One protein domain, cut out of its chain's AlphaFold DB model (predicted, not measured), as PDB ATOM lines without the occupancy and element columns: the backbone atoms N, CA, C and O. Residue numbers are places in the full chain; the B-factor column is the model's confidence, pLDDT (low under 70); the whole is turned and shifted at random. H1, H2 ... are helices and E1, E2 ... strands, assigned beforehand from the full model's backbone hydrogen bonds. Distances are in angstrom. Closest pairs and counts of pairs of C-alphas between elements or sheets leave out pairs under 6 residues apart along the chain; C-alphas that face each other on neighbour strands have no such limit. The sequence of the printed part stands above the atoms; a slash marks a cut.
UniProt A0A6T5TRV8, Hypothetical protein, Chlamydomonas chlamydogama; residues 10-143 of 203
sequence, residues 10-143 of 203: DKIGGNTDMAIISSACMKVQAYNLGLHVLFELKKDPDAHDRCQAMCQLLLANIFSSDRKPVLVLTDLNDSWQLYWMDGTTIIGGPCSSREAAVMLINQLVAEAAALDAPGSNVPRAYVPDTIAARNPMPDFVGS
ATOM      1  N   ASP A  10      78.247 -21.574  81.528       36.50
ATOM      2  CA  ASP A  10      78.673 -21.475  80.136       36.50
ATOM      3  C   ASP A  10      78.773 -22.831  79.410       36.50
ATOM      4  O   ASP A  10      78.777 -22.866  78.179       36.50
ATOM      5  N   LYS A  11      78.782 -23.954  80.143       37.88
ATOM      6  CA  LYS A  11      78.686 -25.312  79.577       37.88
ATOM      7  C   LYS A  11      77.276 -25.898  79.620       37.88
ATOM      8  O   LYS A  11      77.028 -26.904  78.958       37.88
ATOM      9  N   ILE A  12      76.346 -25.283  80.352       43.38
ATOM     10  CA  ILE A  12      74.934 -25.680  80.369       43.38
ATOM     11  C   ILE A  12      74.223 -24.919  79.248       43.38
ATOM     12  O   ILE A  12      73.468 -23.974  79.462       43.38
ATOM     13  N   GLY A  13      74.500 -25.331  78.012       46.72
ATOM     14  CA  GLY A  13      73.646 -25.013  76.875       46.72
ATOM     15  C   GLY A  13      72.452 -25.959  76.893       46.72
ATOM     16  O   GLY A  13      72.634 -27.168  76.815       46.72
ATOM     17  N   GLY A  14      71.238 -25.427  77.024       54.03
ATOM     18  CA  GLY A  14      70.032 -26.250  77.059       54.03
ATOM     19  C   GLY A  14      68.891 -25.573  76.326       54.03
ATOM     20  O   GLY A  14      68.180 -24.752  76.899       54.03
ATOM     21  N   ASN A  15      68.703 -25.923  75.057       67.62
ATOM     22  CA  ASN A  15      67.373 -25.877  74.468       67.62
ATOM     23  C   ASN A  15      66.580 -27.073  75.008       67.62
ATOM     24  O   ASN A  15      67.162 -28.090  75.359       67.62
ATOM     25  N   THR A  16      65.267 -26.928  75.121       80.06
ATOM     26  CA  THR A  16      64.354 -28.073  75.200       80.06
ATOM     27  C   THR A  16      63.821 -28.294  73.791       80.06
ATOM     28  O   THR A  16      63.618 -27.317  73.060       80.06
ATOM     29  N   ASP A  17      63.610 -29.543  73.389       88.06
ATOM     30  CA  ASP A  17      63.116 -29.846  72.043       88.06
ATOM     31  C   ASP A  17      61.668 -29.387  71.846       88.06
ATOM     32  O   ASP A  17      61.281 -28.958  70.755       88.06
ATOM     33  N   MET A  18      60.853 -29.444  72.904       90.81
ATOM     34  CA  MET A  18      59.467 -28.984  72.879       90.81
ATOM     35  C   MET A  18      58.996 -28.568  74.274       90.81
ATOM     36  O   MET A  18      59.391 -29.145  75.281       90.81
ATOM     37  N   ALA A  19      58.101 -27.580  74.342       92.00
ATOM     38  CA  ALA A  19      57.461 -27.178  75.587       92.00
ATOM     39  C   ALA A  19      55.968 -26.907  75.391       92.00
ATOM     40  O   ALA A  19      55.541 -26.383  74.360       92.00
ATOM     41  N   ILE A  20      55.180 -27.222  76.416       92.19
ATOM     42  CA  ILE A  20      53.782 -26.820  76.542       92.19
ATOM     43  C   ILE A  20      53.737 -25.591  77.440       92.19
ATOM     44  O   ILE A  20      54.189 -25.626  78.587       92.19
ATOM     45  N   ILE A  21      53.198 -24.502  76.890       90.44
ATOM     46  CA  ILE A  21      53.248 -23.170  77.491       90.44
ATOM     47  C   ILE A  21      51.840 -22.583  77.574       90.44
ATOM     48  O   ILE A  21      51.032 -22.741  76.656       90.44
ATOM     49  N   SER A  22      51.564 -21.848  78.651       88.69
ATOM     50  CA  SER A  22      50.355 -21.042  78.789       88.69
ATOM     51  C   SER A  22      50.144 -20.130  77.578       88.69
ATOM     52  O   SER A  22      51.016 -19.341  77.194       88.69
ATOM     53  N   SER A  23      48.940 -20.178  77.004       85.88
ATOM     54  CA  SER A  23      48.593 -19.345  75.847       85.88
ATOM     55  C   SER A  23      48.661 -17.842  76.153       85.88
ATOM     56  O   SER A  23      48.979 -17.051  75.266       85.88
ATOM     57  N   ALA A  24      48.403 -17.438  77.402       85.75
ATOM     58  CA  ALA A  24      48.502 -16.047  77.829       85.75
ATOM     59  C   ALA A  24      49.960 -15.569  77.814       85.75
ATOM     60  O   ALA A  24      50.260 -14.545  77.200       85.75
ATOM     61  N   CYS A  25      50.868 -16.352  78.404       85.75
ATOM     62  CA  CYS A  25      52.308 -16.089  78.397       85.75
ATOM     63  C   CYS A  25      52.874 -16.063  76.973       85.75
ATOM     64  O   CYS A  25      53.689 -15.200  76.657       85.75
ATOM     65  N   MET A  26      52.392 -16.944  76.094       85.75
ATOM     66  CA  MET A  26      52.768 -16.950  74.680       85.75
ATOM     67  C   MET A  26      52.349 -15.661  73.958       85.75
ATOM     68  O   MET A  26      53.152 -15.085  73.229       85.75
ATOM     69  N   LYS A  27      51.127 -15.157  74.191       86.62
ATOM     70  CA  LYS A  27      50.632 -13.911  73.571       86.62
ATOM     71  C   LYS A  27      51.435 -12.676  73.977       86.62
ATOM     72  O   LYS A  27      51.601 -11.774  73.163       86.62
ATOM     73  N   VAL A  28      51.918 -12.637  75.218       86.44
ATOM     74  CA  VAL A  28      52.725 -11.521  75.744       86.44
ATOM     75  C   VAL A  28      54.231 -11.782  75.664       86.44
ATOM     76  O   VAL A  28      55.010 -11.009  76.210       86.44
ATOM     77  N   GLN A  29      54.641 -12.864  74.994       82.69
ATOM     78  CA  GLN A  29      56.039 -13.274  74.811       82.69
ATOM     79  C   GLN A  29      56.826 -13.497  76.118       82.69
ATOM     80  O   GLN A  29      58.052 -13.454  76.134       82.69
ATOM     81  N   ALA A  30      56.130 -13.795  77.217       83.00
ATOM     82  CA  ALA A  30      56.718 -14.131  78.512       83.00
ATOM     83  C   ALA A  30      56.854 -15.655  78.675       83.00
ATOM     84  O   ALA A  30      56.319 -16.248  79.613       83.00
ATOM     85  N   TYR A  31      57.515 -16.310  77.715       82.38
ATOM     86  CA  TYR A  31      57.531 -17.775  77.585       82.38
ATOM     87  C   TYR A  31      58.042 -18.489  78.841       82.38
ATOM     88  O   TYR A  31      57.488 -19.504  79.253       82.38
ATOM     89  N   ASN A  32      59.057 -17.913  79.484       79.69
ATOM     90  CA  ASN A  32      59.704 -18.444  80.679       79.69
ATOM     91  C   ASN A  32      58.829 -18.406  81.942       79.69
ATOM     92  O   ASN A  32      59.234 -18.989  82.941       79.69
ATOM     93  N   LEU A  33      57.676 -17.728  81.915       83.25
ATOM     94  CA  LEU A  33      56.730 -17.639  83.039       83.25
ATOM     95  C   LEU A  33      55.520 -18.575  82.885       83.25
ATOM     96  O   LEU A  33      54.651 -18.616  83.751       83.25
ATOM     97  N   GLY A  34      55.394 -19.244  81.739       86.56
ATOM     98  CA  GLY A  34      54.214 -20.036  81.396       86.56
ATOM     99  C   GLY A  34      54.500 -21.509  81.160       86.56
ATOM    100  O   GLY A  34      53.668 -22.151  80.527       86.56
ATOM    101  N   LEU A  35      55.664 -22.023  81.563       91.06
ATOM    102  CA  LEU A  35      56.073 -23.395  81.265       91.06
ATOM    103  C   LEU A  35      55.262 -24.385  82.111       91.06
ATOM    104  O   LEU A  35      55.237 -24.260  83.330       91.06
ATOM    105  N   HIS A  36      54.642 -25.377  81.471       91.12
ATOM    106  CA  HIS A  36      53.897 -26.448  82.151       91.12
ATOM    107  C   HIS A  36      54.564 -27.810  81.964       91.12
ATOM    108  O   HIS A  36      54.767 -28.548  82.925       91.12
ATOM    109  N   VAL A  37      54.941 -28.140  80.725       93.75
ATOM    110  CA  VAL A  37      55.616 -29.405  80.398       93.75
ATOM    111  C   VAL A  37      56.784 -29.134  79.459       93.75
ATOM    112  O   VAL A  37      56.627 -28.388  78.496       93.75
ATOM    113  N   LEU A  38      57.936 -29.739  79.724       94.94
ATOM    114  CA  LEU A  38      59.118 -29.721  78.863       94.94
ATOM    115  C   LEU A  38      59.363 -31.117  78.294       94.94
ATOM    116  O   LEU A  38      59.072 -32.112  78.953       94.94
ATOM    117  N   PHE A  39      59.919 -31.183  77.090       94.75
ATOM    118  CA  PHE A  39      60.278 -32.424  76.418       94.75
ATOM    119  C   PHE A  39      61.731 -32.366  75.970       94.75
ATOM    120  O   PHE A  39      62.144 -31.438  75.272       94.75
ATOM    121  N   GLU A  40      62.472 -33.397  76.339       94.88
ATOM    122  CA  GLU A  40      63.801 -33.692  75.825       94.88
ATOM    123  C   GLU A  40      63.714 -35.012  75.050       94.88
ATOM    124  O   GLU A  40      63.280 -36.040  75.584       94.88
ATOM    125  N   LEU A  41      64.076 -34.976  73.771       94.44
ATOM    126  CA  LEU A  41      63.952 -36.089  72.840       94.44
ATOM    127  C   LEU A  41      65.320 -36.714  72.582       94.44
ATOM    128  O   LEU A  41      66.222 -36.090  72.022       94.44
ATOM    129  N   LYS A  42      65.474 -37.989  72.938       92.75
ATOM    130  CA  LYS A  42      66.735 -38.726  72.784       92.75
ATOM    131  C   LYS A  42      66.456 -40.119  72.266       92.75
ATOM    132  O   LYS A  42      65.595 -40.799  72.798       92.75
ATOM    133  N   LYS A  43      67.196 -40.548  71.240       90.94
ATOM    134  CA  LYS A  43      67.012 -41.881  70.643       90.94
ATOM    135  C   LYS A  43      67.301 -43.002  71.639       90.94
ATOM    136  O   LYS A  43      66.512 -43.924  71.732       90.94
ATOM    137  N   ASP A  44      68.399 -42.875  72.382       88.88
ATOM    138  CA  ASP A  44      68.843 -43.837  73.391       88.88
ATOM    139  C   ASP A  44      69.337 -43.054  74.621       88.88
ATOM    140  O   ASP A  44      70.535 -42.797  74.737       88.88
ATOM    141  N   PRO A  45      68.429 -42.585  75.503       86.44
ATOM    142  CA  PRO A  45      68.784 -41.667  76.580       86.44
ATOM    143  C   PRO A  45      69.762 -42.293  77.578       86.44
ATOM    144  O   PRO A  45      69.450 -43.275  78.263       86.44
ATOM    145  N   ASP A  46      70.928 -41.672  77.721       84.75
ATOM    146  CA  ASP A  46      71.969 -42.106  78.648       84.75
ATOM    147  C   ASP A  46      71.967 -41.304  79.969       84.75
ATOM    148  O   ASP A  46      71.011 -40.603  80.314       84.75
ATOM    149  N   ALA A  47      73.010 -41.469  80.787       82.75
ATOM    150  CA  ALA A  47      73.135 -40.740  82.050       82.75
ATOM    151  C   ALA A  47      73.344 -39.230  81.859       82.75
ATOM    152  O   ALA A  47      72.829 -38.446  82.658       82.75
ATOM    153  N   HIS A  48      74.064 -38.832  80.811       82.00
ATOM    154  CA  HIS A  48      74.298 -37.434  80.485       82.00
ATOM    155  C   HIS A  48      72.993 -36.763  80.042       82.00
ATOM    156  O   HIS A  48      72.665 -35.677  80.520       82.00
ATOM    157  N   ASP A  49      72.195 -37.441  79.217       86.38
ATOM    158  CA  ASP A  49      70.881 -36.954  78.794       86.38
ATOM    159  C   ASP A  49      69.922 -36.770  79.974       86.38
ATOM    160  O   ASP A  49      69.250 -35.744  80.081       86.38
ATOM    161  N   ARG A  50      69.899 -37.726  80.914       86.75
ATOM    162  CA  ARG A  50      69.124 -37.591  82.160       86.75
ATOM    163  C   ARG A  50      69.582 -36.395  82.988       86.75
ATOM    164  O   ARG A  50      68.756 -35.674  83.539       86.75
ATOM    165  N   CYS A  51      70.889 -36.171  83.075       83.00
ATOM    166  CA  CYS A  51      71.455 -35.003  83.740       83.00
ATOM    167  C   CYS A  51      70.981 -33.698  83.085       83.00
ATOM    168  O   CYS A  51      70.461 -32.821  83.774       83.00
ATOM    169  N   GLN A  52      71.107 -33.588  81.761       83.50
ATOM    170  CA  GLN A  52      70.689 -32.406  81.009       83.50
ATOM    171  C   GLN A  52      69.192 -32.124  81.211       83.50
ATOM    172  O   GLN A  52      68.813 -30.995  81.523       83.50
ATOM    173  N   ALA A  53      68.364 -33.164  81.118       89.50
ATOM    174  CA  ALA A  53      66.937 -33.123  81.407       89.50
ATOM    175  C   ALA A  53      66.652 -32.585  82.826       89.50
ATOM    176  O   ALA A  53      65.858 -31.665  83.014       89.50
ATOM    177  N   MET A  54      67.348 -33.081  83.847       87.81
ATOM    178  CA  MET A  54      67.174 -32.591  85.218       87.81
ATOM    179  C   MET A  54      67.626 -31.126  85.399       87.81
ATOM    180  O   MET A  54      66.940 -30.360  86.077       87.81
ATOM    181  N   CYS A  55      68.710 -30.691  84.743       83.94
ATOM    182  CA  CYS A  55      69.119 -29.278  84.712       83.94
ATOM    183  C   CYS A  55      68.039 -28.380  84.084       83.94
ATOM    184  O   CYS A  55      67.732 -27.306  84.606       83.94
ATOM    185  N   GLN A  56      67.446 -28.807  82.966       88.31
ATOM    186  CA  GLN A  56      66.378 -28.064  82.291       88.31
ATOM    187  C   GLN A  56      65.141 -27.928  83.186       88.31
ATOM    188  O   GLN A  56      64.585 -26.834  83.299       88.31
ATOM    189  N   LEU A  57      64.736 -29.011  83.860       91.19
ATOM    190  CA  LEU A  57      63.627 -28.997  84.816       91.19
ATOM    191  C   LEU A  57      63.867 -27.987  85.941       91.19
ATOM    192  O   LEU A  57      62.953 -27.255  86.335       91.19
ATOM    193  N   LEU A  58      65.093 -27.959  86.457       86.81
ATOM    194  CA  LEU A  58      65.485 -27.060  87.526       86.81
ATOM    195  C   LEU A  58      65.342 -25.597  87.104       86.81
ATOM    196  O   LEU A  58      64.672 -24.811  87.774       86.81
ATOM    197  N   LEU A  59      65.918 -25.246  85.954       84.62
ATOM    198  CA  LEU A  59      65.813 -23.902  85.391       84.62
ATOM    199  C   LEU A  59      64.354 -23.525  85.126       84.62
ATOM    200  O   LEU A  59      63.927 -22.427  85.485       84.62
ATOM    201  N   ALA A  60      63.560 -24.443  84.573       87.75
ATOM    202  CA  ALA A  60      62.136 -24.220  84.364       87.75
ATOM    203  C   ALA A  60      61.406 -23.921  85.681       87.75
ATOM    204  O   ALA A  60      60.605 -22.990  85.732       87.75
ATOM    205  N   ASN A  61      61.722 -24.638  86.763       87.56
ATOM    206  CA  ASN A  61      61.149 -24.381  88.085       87.56
ATOM    207  C   ASN A  61      61.622 -23.065  88.713       87.56
ATOM    208  O   ASN A  61      60.903 -22.510  89.534       87.56
ATOM    209  N   ILE A  62      62.777 -22.522  88.331       82.81
ATOM    210  CA  ILE A  62      63.230 -21.203  88.802       82.81
ATOM    211  C   ILE A  62      62.476 -20.075  88.093       82.81
ATOM    212  O   ILE A  62      62.129 -19.067  88.714       82.81
ATOM    213  N   PHE A  63      62.203 -20.230  86.795       82.56
ATOM    214  CA  PHE A  63      61.537 -19.194  86.003       82.56
ATOM    215  C   PHE A  63      60.003 -19.272  86.030       82.56
ATOM    216  O   PHE A  63      59.356 -18.228  86.032       82.56
ATOM    217  N   SER A  64      59.434 -20.478  86.096       86.06
ATOM    218  CA  SER A  64      57.992 -20.771  86.162       86.06
ATOM    219  C   SER A  64      57.635 -21.497  87.470       86.06
ATOM    220  O   SER A  64      56.911 -22.491  87.468       86.06
ATOM    221  N   SER A  65      58.174 -21.048  88.610       81.75
ATOM    222  CA  SER A  65      57.998 -21.720  89.914       81.75
ATOM    223  C   SER A  65      56.536 -21.886  90.338       81.75
ATOM    224  O   SER A  65      56.186 -22.848  91.023       81.75
ATOM    225  N   ASP A  66      55.681 -20.970  89.888       82.25
ATOM    226  CA  ASP A  66      54.237 -20.923  90.095       82.25
ATOM    227  C   ASP A  66      53.455 -21.819  89.120       82.25
ATOM    228  O   ASP A  66      52.233 -21.738  89.039       82.25
ATOM    229  N   ARG A  67      54.150 -22.641  88.335       83.62
ATOM    230  CA  ARG A  67      53.550 -23.619  87.418       83.62
ATOM    231  C   ARG A  67      53.992 -25.046  87.691       83.62
ATOM    232  O   ARG A  67      53.393 -25.962  87.144       83.62
ATOM    233  N   LYS A  68      55.024 -25.225  88.526       87.19
ATOM    234  CA  LYS A  68      55.653 -26.519  88.835       87.19
ATOM    235  C   LYS A  68      55.864 -27.372  87.572       87.19
ATOM    236  O   LYS A  68      55.273 -28.445  87.460       87.19
ATOM    237  N   PRO A  69      56.686 -26.898  86.613       91.94
ATOM    238  CA  PRO A  69      56.859 -27.578  85.341       91.94
ATOM    239  C   PRO A  69      57.313 -29.022  85.537       91.94
ATOM    240  O   PRO A  69      58.118 -29.309  86.425       91.94
ATOM    241  N   VAL A  70      56.827 -29.901  84.666       93.94
ATOM    242  CA  VAL A  70      57.233 -31.308  84.584       93.94
ATOM    243  C   VAL A  70      58.075 -31.495  83.331       93.94
ATOM    244  O   VAL A  70      57.779 -30.912  82.292       93.94
ATOM    245  N   LEU A  71      59.116 -32.316  83.402       95.19
ATOM    246  CA  LEU A  71      59.944 -32.637  82.248       95.19
ATOM    247  C   LEU A  71      59.771 -34.095  81.838       95.19
ATOM    248  O   LEU A  71      59.749 -34.989  82.680       95.19
ATOM    249  N   VAL A  72      59.674 -34.319  80.532       95.81
ATOM    250  CA  VAL A  72      59.564 -35.624  79.887       95.81
ATOM    251  C   VAL A  72      60.837 -35.880  79.085       95.81
ATOM    252  O   VAL A  72      61.128 -35.150  78.144       95.81
ATOM    253  N   LEU A  73      61.575 -36.932  79.427       95.62
ATOM    254  CA  LEU A  73      62.684 -37.452  78.629       95.62
ATOM    255  C   LEU A  73      62.207 -38.702  77.889       95.62
ATOM    256  O   LEU A  73      61.769 -39.666  78.524       95.62
ATOM    257  N   THR A  74      62.264 -38.693  76.559       95.75
ATOM    258  CA  THR A  74      61.693 -39.787  75.763       95.75
ATOM    259  C   THR A  74      62.368 -39.993  74.410       95.75
ATOM    260  O   THR A  74      62.899 -39.060  73.816       95.75
ATOM    261  N   ASP A  75      62.302 -41.221  73.901       94.81
ATOM    262  CA  ASP A  75      62.639 -41.589  72.517       94.81
ATOM    263  C   ASP A  75      61.413 -41.597  71.581       94.81
ATOM    264  O   ASP A  75      61.528 -41.956  70.407       94.81
ATOM    265  N   LEU A  76      60.241 -41.198  72.097       94.00
ATOM    266  CA  LEU A  76      58.903 -41.271  71.486       94.00
ATOM    267  C   LEU A  76      58.353 -42.686  71.252       94.00
ATOM    268  O   LEU A  76      57.209 -42.824  70.799       94.00
ATOM    269  N   ASN A  77      59.125 -43.717  71.579       91.19
ATOM    270  CA  ASN A  77      58.767 -45.114  71.407       91.19
ATOM    271  C   ASN A  77      58.606 -45.762  72.780       91.19
ATOM    272  O   ASN A  77      57.524 -45.670  73.368       91.19
ATOM    273  N   ASP A  78      59.669 -46.368  73.298       88.69
ATOM    274  CA  ASP A  78      59.612 -47.280  74.436       88.69
ATOM    275  C   ASP A  78      60.091 -46.619  75.733       88.69
ATOM    276  O   ASP A  78      59.680 -47.008  76.828       88.69
ATOM    277  N   SER A  79      60.922 -45.582  75.631       92.88
ATOM    278  CA  SER A  79      61.489 -44.877  76.774       92.88
ATOM    279  C   SER A  79      60.680 -43.627  77.087       92.88
ATOM    280  O   SER A  79      60.632 -42.681  76.302       92.88
ATOM    281  N   TRP A  80      60.055 -43.601  78.263       94.75
ATOM    282  CA  TRP A  80      59.306 -42.451  78.769       94.75
ATOM    283  C   TRP A  80      59.636 -42.242  80.240       94.75
ATOM    284  O   TRP A  80      59.194 -43.008  81.094       94.75
ATOM    285  N   GLN A  81      60.419 -41.212  80.542       93.31
ATOM    286  CA  GLN A  81      60.793 -40.839  81.902       93.31
ATOM    287  C   GLN A  81      60.237 -39.460  82.217       93.31
ATOM    288  O   GLN A  81      60.345 -38.545  81.403       93.31
ATOM    289  N   LEU A  82      59.637 -39.315  83.395       94.31
ATOM    290  CA  LEU A  82      59.165 -38.026  83.878       94.31
ATOM    291  C   LEU A  82      59.969 -37.593  85.089       94.31
ATOM    292  O   LEU A  82      60.296 -38.419  85.942       94.31
ATOM    293  N   TYR A  83      60.207 -36.289  85.166       92.75
ATOM    294  CA  TYR A  83      60.873 -35.620  86.270       92.75
ATOM    295  C   TYR A  83      60.064 -34.402  86.721       92.75
ATOM    296  O   TYR A  83      59.524 -33.667  85.894       92.75
ATOM    297  N   TRP A  84      60.003 -34.167  88.026       91.62
ATOM    298  CA  TRP A  84      59.337 -33.012  88.627       91.62
ATOM    299  C   TRP A  84      60.043 -32.579  89.911       91.62
ATOM    300  O   TRP A  84      60.859 -33.315  90.459       91.62
ATOM    301  N   MET A  85      59.739 -31.372  90.385       86.38
ATOM    302  CA  MET A  85      60.256 -30.866  91.657       86.38
ATOM    303  C   MET A  85      59.253 -31.120  92.782       86.38
ATOM    304  O   MET A  85      58.089 -30.733  92.668       86.38
ATOM    305  N   ASP A  86      59.724 -31.681  93.891       81.38
ATOM    306  CA  ASP A  86      59.048 -31.645  95.186       81.38
ATOM    307  C   ASP A  86      59.921 -30.867  96.176       81.38
ATOM    308  O   ASP A  86      61.008 -31.298  96.567       81.38
ATOM    309  N   GLY A  87      59.489 -29.648  96.498       77.00
ATOM    310  CA  GLY A  87      60.326 -28.676  97.196       77.00
ATOM    311  C   GLY A  87      61.633 -28.417  96.441       77.00
ATOM    312  O   GLY A  87      61.632 -27.815  95.367       77.00
ATOM    313  N   THR A  88      62.745 -28.859  97.027       71.88
ATOM    314  CA  THR A  88      64.107 -28.704  96.492       71.88
ATOM    315  C   THR A  88      64.661 -29.981  95.865       71.88
ATOM    316  O   THR A  88      65.799 -29.992  95.395       71.88
ATOM    317  N   THR A  89      63.861 -31.042  95.846       76.19
ATOM    318  CA  THR A  89      64.252 -32.370  95.392       76.19
ATOM    319  C   THR A  89      63.681 -32.628  94.006       76.19
ATOM    320  O   THR A  89      62.497 -32.396  93.763       76.19
ATOM    321  N   ILE A  90      64.508 -33.144  93.096       84.31
ATOM    322  CA  ILE A  90      64.027 -33.687  91.825       84.31
ATOM    323  C   ILE A  90      63.528 -35.102  92.081       84.31
ATOM    324  O   ILE A  90      64.273 -35.942  92.568       84.31
ATOM    325  N   ILE A  91      62.284 -35.378  91.726       85.00
ATOM    326  CA  ILE A  91      61.721 -36.723  91.721       85.00
ATOM    327  C   ILE A  91      61.575 -37.158  90.269       85.00
ATOM    328  O   ILE A  91      61.239 -36.352  89.403       85.00
ATOM    329  N   GLY A  92      61.813 -38.436  89.986       88.19
ATOM    330  CA  GLY A  92      61.536 -38.979  88.667       88.19
ATOM    331  C   GLY A  92      61.273 -40.471  88.658       88.19
ATOM    332  O   GLY A  92      61.484 -41.180  89.644       88.19
ATOM    333  N   GLY A  93      60.788 -40.945  87.516       87.19
ATOM    334  CA  GLY A  93      60.597 -42.366  87.275       87.19
ATOM    335  C   GLY A  93      60.045 -42.671  85.884       87.19
ATOM    336  O   GLY A  93      59.508 -41.783  85.213       87.19
ATOM    337  N   PRO A  94      60.153 -43.935  85.447       91.00
ATOM    338  CA  PRO A  94      59.642 -44.357  84.157       91.00
ATOM    339  C   PRO A  94      58.109 -44.446  84.152       91.00
ATOM    340  O   PRO A  94      57.451 -44.721  85.164       91.00
ATOM    341  N   CYS A  95      57.530 -44.258  82.974       90.38
ATOM    342  CA  CYS A  95      56.190 -44.721  82.650       90.38
ATOM    343  C   CYS A  95      56.250 -46.165  82.155       90.38
ATOM    344  O   CYS A  95      57.194 -46.573  81.489       90.38
ATOM    345  N   SER A  96      55.217 -46.944  82.476       88.69
ATOM    346  CA  SER A  96      55.140 -48.363  82.108       88.69
ATOM    347  C   SER A  96      54.911 -48.599  80.613       88.69
ATOM    348  O   SER A  96      55.153 -49.700  80.133       88.69
ATOM    349  N   SER A  97      54.390 -47.599  79.897       91.81
ATOM    350  CA  SER A  97      54.210 -47.617  78.445       91.81
ATOM    351  C   SER A  97      54.045 -46.199  77.896       91.81
ATOM    352  O   SER A  97      53.791 -45.251  78.653       91.81
ATOM    353  N   ARG A  98      54.114 -46.069  76.566       94.62
ATOM    354  CA  ARG A  98      53.787 -44.837  75.840       94.62
ATOM    355  C   ARG A  98      52.375 -44.343  76.148       94.62
ATOM    356  O   ARG A  98      52.179 -43.154  76.375       94.62
ATOM    357  N   GLU A  99      51.385 -45.229  76.174       95.00
ATOM    358  CA  GLU A  99      49.986 -44.873  76.440       95.00
ATOM    359  C   GLU A  99      49.831 -44.308  77.851       95.00
ATOM    360  O   GLU A  99      49.165 -43.290  78.034       95.00
ATOM    361  N   ALA A 100      50.491 -44.926  78.836       91.75
ATOM    362  CA  ALA A 100      50.504 -44.427  80.204       91.75
ATOM    363  C   ALA A 100      51.165 -43.042  80.290       91.75
ATOM    364  O   ALA A 100      50.643 -42.160  80.969       91.75
ATOM    365  N   ALA A 101      52.279 -42.830  79.581       93.88
ATOM    366  CA  ALA A 101      52.956 -41.535  79.527       93.88
ATOM    367  C   ALA A 101      52.081 -40.453  78.879       93.88
ATOM    368  O   ALA A 101      51.893 -39.385  79.455       93.88
ATOM    369  N   VAL A 102      51.488 -40.737  77.718       94.38
ATOM    370  CA  VAL A 102      50.610 -39.801  77.000       94.38
ATOM    371  C   VAL A 102      49.359 -39.474  77.814       94.38
ATOM    372  O   VAL A 102      48.955 -38.315  77.868       94.38
ATOM    373  N   MET A 103      48.754 -40.462  78.479       93.38
ATOM    374  CA  MET A 103      47.618 -40.229  79.375       93.38
ATOM    375  C   MET A 103      47.996 -39.264  80.505       93.38
ATOM    376  O   MET A 103      47.261 -38.313  80.762       93.38
ATOM    377  N   LEU A 104      49.157 -39.477  81.126       92.06
ATOM    378  CA  LEU A 104      49.674 -38.635  82.201       92.06
ATOM    379  C   LEU A 104      49.951 -37.205  81.718       92.06
ATOM    380  O   LEU A 104      49.543 -36.239  82.354       92.06
ATOM    381  N   ILE A 105      50.582 -37.060  80.550       93.38
ATOM    382  CA  ILE A 105      50.828 -35.759  79.915       93.38
ATOM    383  C   ILE A 105      49.505 -35.043  79.626       93.38
ATOM    384  O   ILE A 105      49.377 -33.858  79.909       93.38
ATOM    385  N   ASN A 106      48.495 -35.741  79.108       93.50
ATOM    386  CA  ASN A 106      47.191 -35.133  78.852       93.50
ATOM    387  C   ASN A 106      46.512 -34.650  80.140       93.50
ATOM    388  O   ASN A 106      45.897 -33.585  80.136       93.50
ATOM    389  N   GLN A 107      46.640 -35.397  81.240       92.00
ATOM    390  CA  GLN A 107      46.145 -34.973  82.553       92.00
ATOM    391  C   GLN A 107      46.877 -33.717  83.044       92.00
ATOM    392  O   GLN A 107      46.221 -32.740  83.399       92.00
ATOM    393  N   LEU A 108      48.210 -33.687  82.941       91.06
ATOM    394  CA  LEU A 108      49.021 -32.503  83.251       91.06
ATOM    395  C   LEU A 108      48.581 -31.271  82.454       91.06
ATOM    396  O   LEU A 108      48.427 -30.185  83.007       91.06
ATOM    397  N   VAL A 109      48.337 -31.438  81.153       89.56
ATOM    398  CA  VAL A 109      47.878 -30.354  80.274       89.56
ATOM    399  C   VAL A 109      46.472 -29.882  80.651       89.56
ATOM    400  O   VAL A 109      46.196 -28.683  80.607       89.56
ATOM    401  N   ALA A 110      45.581 -30.794  81.037       89.00
ATOM    402  CA  ALA A 110      44.237 -30.443  81.481       89.00
ATOM    403  C   ALA A 110      44.258 -29.658  82.805       89.00
ATOM    404  O   ALA A 110      43.571 -28.643  82.925       89.00
ATOM    405  N   GLU A 111      45.084 -30.076  83.767       86.62
ATOM    406  CA  GLU A 111      45.291 -29.357  85.031       86.62
ATOM    407  C   GLU A 111      45.898 -27.964  84.791       86.62
ATOM    408  O   GLU A 111      45.401 -26.963  85.313       86.62
ATOM    409  N   ALA A 112      46.903 -27.874  83.919       84.31
ATOM    410  CA  ALA A 112      47.497 -26.613  83.480       84.31
ATOM    411  C   ALA A 112      46.467 -25.660  82.850       84.31
ATOM    412  O   ALA A 112      46.441 -24.463  83.150       84.31
ATOM    413  N   ALA A 113      45.577 -26.183  82.005       85.50
ATOM    414  CA  ALA A 113      44.503 -25.397  81.407       85.50
ATOM    415  C   ALA A 113      43.496 -24.893  82.457       85.50
ATOM    416  O   ALA A 113      43.019 -23.763  82.350       85.50
ATOM    417  N   ALA A 114      43.200 -25.693  83.485       84.44
ATOM    418  CA  ALA A 114      42.336 -25.289  84.594       84.44
ATOM    419  C   ALA A 114      42.978 -24.198  85.473       84.44
ATOM    420  O   ALA A 114      42.288 -23.287  85.936       84.44
ATOM    421  N   LEU A 115      44.300 -24.239  85.664       79.44
ATOM    422  CA  LEU A 115      45.062 -23.180  86.341       79.44
ATOM    423  C   LEU A 115      44.999 -21.847  85.585       79.44
ATOM    424  O   LEU A 115      44.910 -20.785  86.199       79.44
ATOM    425  N   ASP A 116      45.023 -21.900  84.255       81.06
ATOM    426  CA  ASP A 116      44.983 -20.716  83.393       81.06
ATOM    427  C   ASP A 116      43.560 -20.200  83.110       81.06
ATOM    428  O   ASP A 116      43.389 -19.178  82.436       81.06
ATOM    429  N   ALA A 117      42.528 -20.869  83.633       81.81
ATOM    430  CA  ALA A 117      41.147 -20.452  83.453       81.81
ATOM    431  C   ALA A 117      40.856 -19.109  84.166       81.81
ATOM    432  O   ALA A 117      41.292 -18.891  85.303       81.81
ATOM    433  N   PRO A 118      40.078 -18.198  83.545       75.12
ATOM    434  CA  PRO A 118      39.664 -16.953  84.185       75.12
ATOM    435  C   PRO A 118      38.908 -17.224  85.492       75.12
ATOM    436  O   PRO A 118      37.902 -17.930  85.492       75.12
ATOM    437  N   GLY A 119      39.376 -16.648  86.601       72.00
ATOM    438  CA  GLY A 119      38.763 -16.844  87.920       72.00
ATOM    439  C   GLY A 119      39.171 -18.137  88.634       72.00
ATOM    440  O   GLY A 119      38.527 -18.503  89.614       72.00
ATOM    441  N   SER A 120      40.222 -18.824  88.172       70.75
ATOM    442  CA  SER A 120      40.793 -19.959  88.898       70.75
ATOM    443  C   SER A 120      41.249 -19.539  90.301       70.75
ATOM    444  O   SER A 120      42.045 -18.612  90.457       70.75
ATOM    445  N   ASN A 121      40.739 -20.238  91.317       64.44
ATOM    446  CA  ASN A 121      41.155 -20.102  92.718       64.44
ATOM    447  C   ASN A 121      42.209 -21.147  93.112       64.44
ATOM    448  O   ASN A 121      42.541 -21.269  94.291       64.44
ATOM    449  N   VAL A 122      42.705 -21.934  92.153       62.97
ATOM    450  CA  VAL A 122      43.719 -22.949  92.433       62.97
ATOM    451  C   VAL A 122      45.033 -22.230  92.769       62.97
ATOM    452  O   VAL A 122      45.481 -21.381  91.988       62.97
ATOM    453  N   PRO A 123      45.652 -22.507  93.933       59.81
ATOM    454  CA  PRO A 123      46.920 -21.892  94.301       59.81
ATOM    455  C   PRO A 123      47.979 -22.173  93.234       59.81
ATOM    456  O   PRO A 123      48.179 -23.318  92.845       59.81
ATOM    457  N   ARG A 124      48.697 -21.144  92.775       64.12
ATOM    458  CA  ARG A 124      49.719 -21.313  91.727       64.12
ATOM    459  C   ARG A 124      50.927 -22.151  92.187       64.12
ATOM    460  O   ARG A 124      51.626 -22.734  91.383       64.12
ATOM    461  N   ALA A 125      51.164 -22.314  93.485       57.78
ATOM    462  CA  ALA A 125      52.260 -23.148  93.999       57.78
ATOM    463  C   ALA A 125      51.907 -24.650  94.097       57.78
ATOM    464  O   ALA A 125      52.311 -25.321  95.045       57.78
ATOM    465  N   TYR A 126      51.129 -25.169  93.152       64.44
ATOM    466  CA  TYR A 126      50.549 -26.505  93.210       64.44
ATOM    467  C   TYR A 126      51.341 -27.505  92.361       64.44
ATOM    468  O   TYR A 126      51.570 -27.267  91.177       64.44
ATOM    469  N   VAL A 127      51.771 -28.615  92.969       68.06
ATOM    470  CA  VAL A 127      52.255 -29.784  92.219       68.06
ATOM    471  C   VAL A 127      51.023 -30.489  91.648       68.06
ATOM    472  O   VAL A 127      50.109 -30.748  92.429       68.06
ATOM    473  N   PRO A 128      50.983 -30.812  90.340       72.75
ATOM    474  CA  PRO A 128      49.846 -31.503  89.738       72.75
ATOM    475  C   PRO A 128      49.434 -32.751  90.531       72.75
ATOM    476  O   PRO A 128      50.299 -33.569  90.858       72.75
ATOM    477  N   ASP A 129      48.139 -32.934  90.807       74.06
ATOM    478  CA  ASP A 129      47.614 -34.064  91.612       74.06
ATOM    479  C   ASP A 129      48.031 -35.396  90.982       74.06
ATOM    480  O   ASP A 129      48.443 -36.348  91.649       74.06
ATOM    481  N   THR A 130      47.985 -35.418  89.651       77.19
ATOM    482  CA  THR A 130      48.423 -36.524  88.806       77.19
ATOM    483  C   THR A 130      49.867 -36.961  89.093       77.19
ATOM    484  O   THR A 130      50.196 -38.146  89.002       77.19
ATOM    485  N   ILE A 131      50.739 -36.019  89.454       79.50
ATOM    486  CA  ILE A 131      52.139 -36.274  89.797       79.50
ATOM    487  C   ILE A 131      52.304 -36.541  91.291       79.50
ATOM    488  O   ILE A 131      53.040 -37.457  91.653       79.50
ATOM    489  N   ALA A 132      51.588 -35.813  92.149       74.19
ATOM    490  CA  ALA A 132      51.607 -36.018  93.596       74.19
ATOM    491  C   ALA A 132      51.173 -37.441  93.995       74.19
ATOM    492  O   ALA A 132      51.664 -37.993  94.977       74.19
ATOM    493  N   ALA A 133      50.294 -38.069  93.209       73.06
ATOM    494  CA  ALA A 133      49.850 -39.445  93.419       73.06
ATOM    495  C   ALA A 133      50.883 -40.519  93.013       73.06
ATOM    496  O   ALA A 133      50.653 -41.709  93.256       73.06
ATOM    497  N   ARG A 134      52.002 -40.155  92.368       75.75
ATOM    498  CA  ARG A 134      53.029 -41.125  91.959       75.75
ATOM    499  C   ARG A 134      53.981 -41.434  93.107       75.75
ATOM    500  O   ARG A 134      54.524 -40.541  93.746       75.75
ATOM    501  N   ASN A 135      54.270 -42.723  93.288       64.88
ATOM    502  CA  ASN A 135      55.335 -43.146  94.191       64.88
ATOM    503  C   ASN A 135      56.701 -42.730  93.609       64.88
ATOM    504  O   ASN A 135      57.009 -43.126  92.478       64.88
ATOM    505  N   PRO A 136      57.523 -41.967  94.350       62.88
ATOM    506  CA  PRO A 136      58.877 -41.635  93.922       62.88
ATOM    507  C   PRO A 136      59.728 -42.908  93.822       62.88
ATOM    508  O   PRO A 136      59.614 -43.798  94.669       62.88
ATOM    509  N   MET A 137      60.606 -43.008  92.815       57.59
ATOM    510  CA  MET A 137      61.669 -44.015  92.872       57.59
ATOM    511  C   MET A 137      62.747 -43.570  93.874       57.59
ATOM    512  O   MET A 137      63.129 -42.398  93.876       57.59
ATOM    513  N   PRO A 138      63.265 -44.493  94.706       46.09
ATOM    514  CA  PRO A 138      64.214 -44.173  95.774       46.09
ATOM    515  C   PRO A 138      65.569 -43.646  95.269       46.09
ATOM    516  O   PRO A 138      66.252 -42.942  96.006       46.09
ATOM    517  N   ASP A 139      65.937 -43.920  94.014       46.88
ATOM    518  CA  ASP A 139      67.263 -43.597  93.460       46.88
ATOM    519  C   ASP A 139      67.460 -42.116  93.086       46.88
ATOM    520  O   ASP A 139      68.581 -41.703  92.789       46.88
ATOM    521  N   PHE A 140      66.395 -41.308  93.090       51.53
ATOM    522  CA  PHE A 140      66.440 -39.903  92.658       51.53
ATOM    523  C   PHE A 140      66.262 -38.890  93.794       51.53
ATOM    524  O   PHE A 140      66.210 -37.693  93.543       51.53
ATOM    525  N   VAL A 141      66.222 -39.329  95.053       49.50
ATOM    526  CA  VAL A 141      66.094 -38.411  96.192       49.50
ATOM    527  C   VAL A 141      67.433 -37.709  96.446       49.50
ATOM    528  O   VAL A 141      68.337 -38.260  97.073       49.50
ATOM    529  N   GLY A 142      67.567 -36.473  95.965       48.41
ATOM    530  CA  GLY A 142      68.633 -35.573  96.401       48.41
ATOM    531  C   GLY A 142      68.529 -35.308  97.903       48.41
ATOM    532  O   GLY A 142      67.456 -34.981  98.405       48.41
ATOM    533  N   SER A 143      69.638 -35.472  98.629       42.03
ATOM    534  CA  SER A 143      69.716 -35.142 100.054       42.03
ATOM    535  C   SER A 143      69.423 -33.655 100.256       42.03
ATOM    536  O   SER A 143      70.087 -32.802  99.669       42.03
TER     537      SER A 143
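AT A GLANCE: This is residues 10 to 143 of the 203 residues of the protein "Hypothetical protein" of Chlamydomonas chlamydogama (UniProt A0A6T5TRV8). A twisted five-stranded sheet is the middle layer of a three-layer slab, with long helix H2 over one face and long helix H3 over the other. Short H1 lies off the sheet after E1, and short H4 lies near H3. The 134 printed residues hold, in order, E1 H1 E2 H2 E3 E4 E5 H3 H4; the mixed sheet runs E1 E2 E3 E4 E5, and the class is mixed, helices and strands. The whole is compact, with radius of gyration of the C-alphas 14.3 A and spans of 42 by 36 by 32 A.

IN THESE COORDINATES: Find C-alpha 18 at (59.467, -28.984, 72.879), where E1, residues 18 to 21, begins. Next come H1, 23 to 27; E2, 35 to 41, 17.2 A; H2, 47 to 63, 24.8 A; E3, 70 to 74; E4, 80 to 86, 19.7 A; and E5, 89 to 94, 17.1 A. H3, 98 to 115, spans 25.6 A, and H4, 129 to 132, ends at C-alpha 132 (51.607, -36.018, 93.596).

HOW THE PARTS SIT: The sheet is twisted, up to 4.4 A off its best plane. E1 and E2 are antiparallel, N 20 to O 37 2.8 A. E2, H2, E3 form a strand-helix-strand unit, parallel neighbours joined through a helix, with a right-handed crossover; N 38 to O 70 is 2.8 A. E3 E4 E5 is a meander, successive antiparallel neighbours in two hairpins: N 73 to O 81 is 2.8 A, N 91 to O 84 2.8 A. H2 is on the sheet at height 7.7 A, C-alphas Leu 57 and Leu 71 closest to E3 at 5.8 A; H3 is on the opposite face at 9.5 A, along the strands, C-alphas His 36 and Ala 112 closest to E2 at 6.5 A. H4 only grazes the sheet with residues 131 to 132, and only just touches H3, with 3 pairs of C-alphas within 8 A, closest Gln 107 and Thr 130 at 6.8 A. H1 is not on the sheet. Every O i to N i+4 pair is within hydrogen-bond range in H1, H2 and H3; H4 is too short for one.

THE WHOLE: The farthest C-alphas, Asp 44 and Gly 119, are 42.9 A apart. The printed part has no cut; the link H3 to H4 is long. Look for pLDDT under 70 at residues 10 to 15, 121 to 127 and 135 to 143.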